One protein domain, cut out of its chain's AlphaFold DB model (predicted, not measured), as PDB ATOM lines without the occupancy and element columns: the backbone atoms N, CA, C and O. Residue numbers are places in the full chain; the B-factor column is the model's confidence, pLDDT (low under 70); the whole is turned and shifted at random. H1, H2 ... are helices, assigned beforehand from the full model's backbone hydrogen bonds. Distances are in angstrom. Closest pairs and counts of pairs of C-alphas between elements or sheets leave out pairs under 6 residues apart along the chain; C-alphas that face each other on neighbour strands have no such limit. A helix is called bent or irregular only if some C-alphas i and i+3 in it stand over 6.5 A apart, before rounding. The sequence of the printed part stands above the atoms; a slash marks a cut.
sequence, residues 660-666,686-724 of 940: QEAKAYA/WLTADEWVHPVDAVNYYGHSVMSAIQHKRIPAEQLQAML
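What this domain is: This is residues 660 to 666 and 686 to 724 of the 940 residues of an uncharacterized protein of Actinoplanes sp. N902-109 (UniProt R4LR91). Three short helices are strung along a loose, elongated chain: H2, the longest by residues, makes a corner with H1, and H3 lies apart from both at one end of the long axis. The other end of that axis is made by two stretches with no named element, residues 660 to 666 and, after a cut, residues 686 to 695, which leads to H1. The printed part has 46 residues, with three named helices in the order H1, H2, H3 and no named strand. The class is all helix, though under half of the residues, 21 of the 46, are in named elements. The whole is loose, with a radius of gyration of the C-alphas of 12.8 A, and spans 41 by 22 by 16 A along its three main axes.

How they stand to each other: H2, residues 704 to 711, touches no helix but is near H1, residues 696 to 702. These two are close but not clearly touching, with 1 pair of C-alphas within 8 A, those of Val 699 and Met 707, 6.7 A apart. Their lines stand about perpendicular, at 90 degrees, and their centres are 10.8 A apart. H3, residues 717 to 722, touches no helix: it is apart from H1, and also apart from H2, which it follows in the chain. In H1, H2 and H3 every pair of O i and N i+4 within the helix is within hydrogen-bond range.

Where its parts are: H2 runs from His 704 to Gln 711 and measures 10.3 A from first to last C-alpha; C-alpha 704 is at (18.634, -11.419, -22.472). H1, Val 696 to Tyr 702, measures 10.1 A and begins with C-alpha 696 at (21.436, -3.866, -16.728). H3, Ala 717 to Ala 722, measures 8.6 A and ends with C-alpha 722 at (29.530, -27.169, -12.279). None of the three helices is bent or irregular.

The domain as a whole: The two C-alphas farthest apart are those of Gln 660 and Ala 722, at 41.5 A. Residues 667 to 685 are cut out and not printed, and C-alphas 666 and 686 across the cut are 8.0 A apart. The link from H1 to H2 is tight, with 1 residue between them, and the link from H2 to H3 is tight, with 5 residues. The mean pLDDT of the printed part is 81.7; it is 91 in H1, 91 in H2 and 80 in H3. The model's confidence is under 70 at 8 residues, namely 660 to 664, 666, and 723 to 724.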
ATOM      1  N   GLN A 660       1.389   5.095 -11.081       58.03
ATOM      2  CA  GLN A 660       2.356   4.126 -10.569       58.03
ATOM      3  C   GLN A 660       1.697   2.763 -10.279       58.03
ATOM      4  O   GLN A 660       2.177   2.021  -9.422       58.03
ATOM      5  N   GLU A 661       0.658   2.383 -11.041       52.97
ATOM      6  CA  GLU A 661       0.329   0.964 -11.254       52.97
ATOM      7  C   GLU A 661       1.491   0.291 -12.005       52.97
ATOM      8  O   GLU A 661       1.500   0.135 -13.226       52.97
ATOM      9  N   ALA A 662       2.536  -0.042 -11.251       54.66
ATOM     10  CA  ALA A 662       3.688  -0.771 -11.740       54.66
ATOM     11  C   ALA A 662       3.266  -2.177 -12.182       54.66
ATOM     12  O   ALA A 662       2.488  -2.848 -11.501       54.66
ATOM     13  N   LYS A 663       3.820  -2.633 -13.311       58.62
ATOM     14  CA  LYS A 663       3.638  -4.004 -13.801       58.62
ATOM     15  C   LYS A 663       4.025  -4.986 -12.688       58.62
ATOM     16  O   LYS A 663       5.127  -4.914 -12.150       58.62
ATOM     17  N   ALA A 664       3.108  -5.882 -12.333       56.12
ATOM     18  CA  ALA A 664       3.368  -6.923 -11.348       56.12
ATOM     19  C   ALA A 664       4.164  -8.058 -12.008       56.12
ATOM     20  O   ALA A 664       3.638  -8.765 -12.865       56.12
ATOM     21  N   TYR A 665       5.419  -8.238 -11.603       72.19
ATOM     22  CA  TYR A 665       6.327  -9.253 -12.148       72.19
ATOM     23  C   TYR A 665       6.294 -10.550 -11.324       72.19
ATOM     24  O   TYR A 665       7.333 -11.097 -10.979       72.19
ATOM     25  N   ALA A 666       5.096 -11.048 -10.997       68.50
ATOM     26  CA  ALA A 666       4.906 -12.192 -10.092       68.50
ATOM     27  C   ALA A 666       5.477 -13.532 -10.617       68.50
ATOM     28  O   ALA A 666       5.758 -14.428  -9.828       68.50
ATOM     29  N   TRP A 686       7.255  -4.306  -8.002       79.38
ATOM     30  CA  TRP A 686       6.792  -5.125  -6.880       79.38
ATOM     31  C   TRP A 686       7.365  -6.529  -7.052       79.38
ATOM     32  O   TRP A 686       7.118  -7.161  -8.078       79.38
ATOM     33  N   LEU A 687       8.135  -6.975  -6.059       80.56
ATOM     34  CA  LEU A 687       8.908  -8.218  -6.071       80.56
ATOM     35  C   LEU A 687       8.578  -9.058  -4.831       80.56
ATOM     36  O   LEU A 687       8.309  -8.507  -3.757       80.56
ATOM     37  N   THR A 688       8.621 -10.380  -4.964       79.75
ATOM     38  CA  THR A 688       8.468 -11.317  -3.837       79.75
ATOM     39  C   THR A 688       9.777 -11.436  -3.047       79.75
ATOM     40  O   THR A 688      10.868 -11.166  -3.547       79.75
ATOM     41  N   ALA A 689       9.695 -11.864  -1.785       73.19
ATOM     42  CA  ALA A 689      10.884 -12.204  -1.004       73.19
ATOM     43  C   ALA A 689      11.705 -13.331  -1.671       73.19
ATOM     44  O   ALA A 689      11.142 -14.258  -2.248       73.19
ATOM     45  N   ASP A 690      13.036 -13.231  -1.565       76.56
ATOM     46  CA  ASP A 690      14.046 -14.098  -2.203       76.56
ATOM     47  C   ASP A 690      14.053 -14.116  -3.759       76.56
ATOM     48  O   ASP A 690      14.766 -14.923  -4.364       76.56
ATOM     49  N   GLU A 691      13.365 -13.178  -4.426       83.31
ATOM     50  CA  GLU A 691      13.618 -12.853  -5.841       83.31
ATOM     51  C   GLU A 691      14.947 -12.094  -6.031       83.31
ATOM     52  O   GLU A 691      15.408 -11.361  -5.153       83.31
ATOM     53  N   TRP A 692      15.566 -12.252  -7.207       84.94
ATOM     54  CA  TRP A 692      16.852 -11.634  -7.554       84.94
ATOM     55  C   TRP A 692      16.699 -10.631  -8.698       84.94
ATOM     56  O   TRP A 692      16.233 -10.979  -9.781       84.94
ATOM     57  N   VAL A 693      17.166  -9.399  -8.481       89.62
ATOM     58  CA  VAL A 693      17.266  -8.368  -9.525       89.62
ATOM     59  C   VAL A 693      18.680  -8.373 -10.099       89.62
ATOM     60  O   VAL A 693      19.655  -8.180  -9.370       89.62
ATOM     61  N   HIS A 694      18.801  -8.558 -11.414       91.25
ATOM     62  CA  HIS A 694      20.075  -8.433 -12.122       91.25
ATOM     63  C   HIS A 694      20.235  -7.013 -12.695       91.25
ATOM     64  O   HIS A 694      19.305  -6.514 -13.330       91.25
ATOM     65  N   PRO A 695      21.389  -6.347 -12.504       90.44
ATOM     66  CA  PRO A 695      21.621  -5.019 -13.060       90.44
ATOM     67  C   PRO A 695      21.796  -5.073 -14.586       90.44
ATOM     68  O   PRO A 695      22.187  -6.093 -15.158       90.44
ATOM     69  N   VAL A 696      21.509  -3.953 -15.258       89.19
ATOM     70  CA  VAL A 696      21.436  -3.866 -16.728       89.19
ATOM     71  C   VAL A 696      22.776  -4.187 -17.406       89.19
ATOM     72  O   VAL A 696      22.798  -4.715 -18.514       89.19
ATOM     73  N   ASP A 697      23.908  -3.917 -16.755       91.19
ATOM     74  CA  ASP A 697      25.237  -4.302 -17.245       91.19
ATOM     75  C   ASP A 697      25.452  -5.826 -17.231       91.19
ATOM     76  O   ASP A 697      25.924  -6.376 -18.226       91.19
ATOM     77  N   ALA A 698      25.024  -6.529 -16.179       91.19
ATOM     78  CA  ALA A 698      25.040  -7.991 -16.130       91.19
ATOM     79  C   ALA A 698      24.083  -8.619 -17.163       91.19
ATOM     80  O   ALA A 698      24.462  -9.566 -17.854       91.19
ATOM     81  N   VAL A 699      22.867  -8.078 -17.319       92.19
ATOM     82  CA  VAL A 699      21.905  -8.558 -18.333       92.19
ATOM     83  C   VAL A 699      22.448  -8.362 -19.752       92.19
ATOM     84  O   VAL A 699      22.331  -9.268 -20.575       92.19
ATOM     85  N   ASN A 700      23.123  -7.241 -20.029       89.31
ATOM     86  CA  ASN A 700      23.807  -7.010 -21.306       89.31
ATOM     87  C   ASN A 700      25.021  -7.931 -21.516       89.31
ATOM     88  O   ASN A 700      25.239  -8.396 -22.631       89.31
ATOM     89  N   TYR A 701      25.808  -8.204 -20.468       93.12
ATOM     90  CA  TYR A 701      27.015  -9.035 -20.557       93.12
ATOM     91  C   TYR A 701      26.703 -10.511 -20.847       93.12
ATOM     92  O   TYR A 701      27.348 -11.122 -21.697       93.12
ATOM     93  N   TYR A 702      25.705 -11.084 -20.166       91.06
ATOM     94  CA  TYR A 702      25.282 -12.475 -20.384       91.06
ATOM     95  C   TYR A 702      24.237 -12.622 -21.505       91.06
ATOM     96  O   TYR A 702      24.107 -13.698 -22.086       91.06
ATOM     97  N   GLY A 703      23.508 -11.552 -21.827       92.19
ATOM     98  CA  GLY A 703      22.465 -11.511 -22.848       92.19
ATOM     99  C   GLY A 703      21.073 -11.895 -22.327       92.19
ATOM    100  O   GLY A 703      20.902 -12.835 -21.546       92.19
ATOM    101  N   HIS A 704      20.045 -11.203 -22.833       90.38
ATOM    102  CA  HIS A 704      18.634 -11.419 -22.472       90.38
ATOM    103  C   HIS A 704      18.182 -12.876 -22.687       90.38
ATOM    104  O   HIS A 704      17.396 -13.406 -21.906       90.38
ATOM    105  N   SER A 705      18.704 -13.562 -23.711       89.44
ATOM    106  CA  SER A 705      18.392 -14.968 -23.996       89.44
ATOM    107  C   SER A 705      18.889 -15.928 -22.908       89.44
ATOM    108  O   SER A 705      18.178 -16.876 -22.573       89.44
ATOM    109  N   VAL A 706      20.063 -15.672 -22.321       92.06
ATOM    110  CA  VAL A 706      20.616 -16.468 -21.211       92.06
ATOM    111  C   VAL A 706      19.853 -16.174 -19.922       92.06
ATOM    112  O   VAL A 706      19.417 -17.106 -19.250       92.06
ATOM    113  N   MET A 707      19.600 -14.899 -19.618       93.19
ATOM    114  CA  MET A 707      18.815 -14.500 -18.441       93.19
ATOM    115  C   MET A 707      17.383 -15.061 -18.489       93.19
ATOM    116  O   MET A 707      16.910 -15.646 -17.516       93.19
ATOM    117  N   SER A 708      16.725 -15.004 -19.651       90.31
ATOM    118  CA  SER A 708      15.415 -15.627 -19.871       90.31
ATOM    119  C   SER A 708      15.470 -17.158 -19.748       90.31
ATOM    120  O   SER A 708      14.549 -17.765 -19.200       90.31
ATOM    121  N   ALA A 709      16.552 -17.807 -20.197       90.62
ATOM    122  CA  ALA A 709      16.741 -19.247 -20.017       90.62
ATOM    123  C   ALA A 709      16.943 -19.644 -18.541       90.62
ATOM    124  O   ALA A 709      16.459 -20.705 -18.142       90.62
ATOM    125  N   ILE A 710      17.585 -18.797 -17.728       89.94
ATOM    126  CA  ILE A 710      17.703 -18.974 -16.271       89.94
ATOM    127  C   ILE A 710      16.332 -18.797 -15.599       89.94
ATOM    128  O   ILE A 710      15.894 -19.707 -14.896       89.94
ATOM    129  N   GLN A 711      15.612 -17.699 -15.878       89.31
ATOM    130  CA  GLN A 711      14.260 -17.443 -15.347       89.31
ATOM    131  C   GLN A 711      13.319 -18.631 -15.608       89.31
ATOM    132  O   GLN A 711      12.681 -19.153 -14.695       89.31
ATOM    133  N   HIS A 712      13.280 -19.112 -16.854       90.19
ATOM    134  CA  HIS A 712      12.426 -20.222 -17.275       90.19
ATOM    135  C   HIS A 712      13.007 -21.612 -16.948       90.19
ATOM    136  O   HIS A 712      12.487 -22.610 -17.446       90.19
ATOM    137  N   LYS A 713      14.086 -21.695 -16.151       91.88
ATOM    138  CA  LYS A 713      14.737 -22.942 -15.697       91.88
ATOM    139  C   LYS A 713      15.110 -23.896 -16.847       91.88
ATOM    140  O   LYS A 713      15.089 -25.114 -16.699       91.88
ATOM    141  N   ARG A 714      15.446 -23.328 -18.012       92.31
ATOM    142  CA  ARG A 714      15.843 -24.048 -19.239       92.31
ATOM    143  C   ARG A 714      17.312 -24.473 -19.220       92.31
ATOM    144  O   ARG A 714      17.690 -25.350 -19.990       92.31
ATOM    145  N   ILE A 715      18.126 -23.859 -18.358       89.44
ATOM    146  CA  ILE A 715      19.484 -24.315 -18.046       89.44
ATOM    147  C   ILE A 715      19.402 -25.209 -16.794       89.44
ATOM    148  O   ILE A 715      18.926 -24.724 -15.763       89.44
ATOM    149  N   PRO A 716      19.840 -26.482 -16.846       90.06
ATOM    150  CA  PRO A 716      19.891 -27.353 -15.673       90.06
ATOM    151  C   PRO A 716      20.773 -26.767 -14.562       90.06
ATOM    152  O   PRO A 716      21.855 -26.232 -14.828       90.06
ATOM    153  N   ALA A 717      20.328 -26.879 -13.308       83.38
ATOM    154  CA  ALA A 717      21.019 -26.290 -12.158       83.38
ATOM    155  C   ALA A 717      22.432 -26.869 -11.970       83.38
ATOM    156  O   ALA A 717      23.353 -26.159 -11.571       83.38
ATOM    157  N   GLU A 718      22.617 -28.135 -12.336       82.50
ATOM    158  CA  GLU A 718      23.877 -28.870 -12.292       82.50
ATOM    159  C   GLU A 718      24.924 -28.249 -13.226       82.50
ATOM    160  O   GLU A 718      26.104 -28.219 -12.890       82.50
ATOM    161  N   GLN A 719      24.507 -27.705 -14.378       85.06
ATOM    162  CA  GLN A 719      25.413 -27.031 -15.315       85.06
ATOM    163  C   GLN A 719      25.879 -25.679 -14.763       85.06
ATOM    164  O   GLN A 719      27.062 -25.356 -14.846       85.06
ATOM    165  N   LEU A 720      24.971 -24.921 -14.136       81.06
ATOM    166  CA  LEU A 720      25.299 -23.650 -13.481       81.06
ATOM    167  C   LEU A 720      26.210 -23.858 -12.257       81.06
ATOM    168  O   LEU A 720      27.157 -23.101 -12.058       81.06
ATOM    169  N   GLN A 721      25.973 -24.910 -11.466       76.00
ATOM    170  CA  GLN A 721      26.812 -25.260 -10.316       76.00
ATOM    171  C   GLN A 721      28.194 -25.779 -10.740       76.00
ATOM    172  O   GLN A 721      29.205 -25.335 -10.194       76.00
ATOM    173  N   ALA A 722      28.265 -26.650 -11.753       73.69
ATOM    174  CA  ALA A 722      29.530 -27.169 -12.279       73.69
ATOM    175  C   ALA A 722      30.437 -26.075 -12.874       73.69
ATOM    176  O   ALA A 722      31.657 -26.224 -12.864       73.69
ATOM    177  N   MET A 723      29.864 -24.964 -13.353       68.00
ATOM    178  CA  MET A 723      30.623 -23.799 -13.823       68.00
ATOM    179  C   MET A 723      31.230 -22.938 -12.702       68.00
ATOM    180  O   MET A 723      32.143 -22.165 -12.986       68.00
ATOM    181  N   LEU A 724      30.738 -23.028 -11.459       51.72
ATOM    182  CA  LEU A 724      31.051 -22.049 -10.406       51.72
ATOM    183  C   LEU A 724      32.033 -22.524  -9.327       51.72
ATOM    184  O   LEU A 724      32.586 -21.679  -8.634       51.72
TER     185      LEU A 724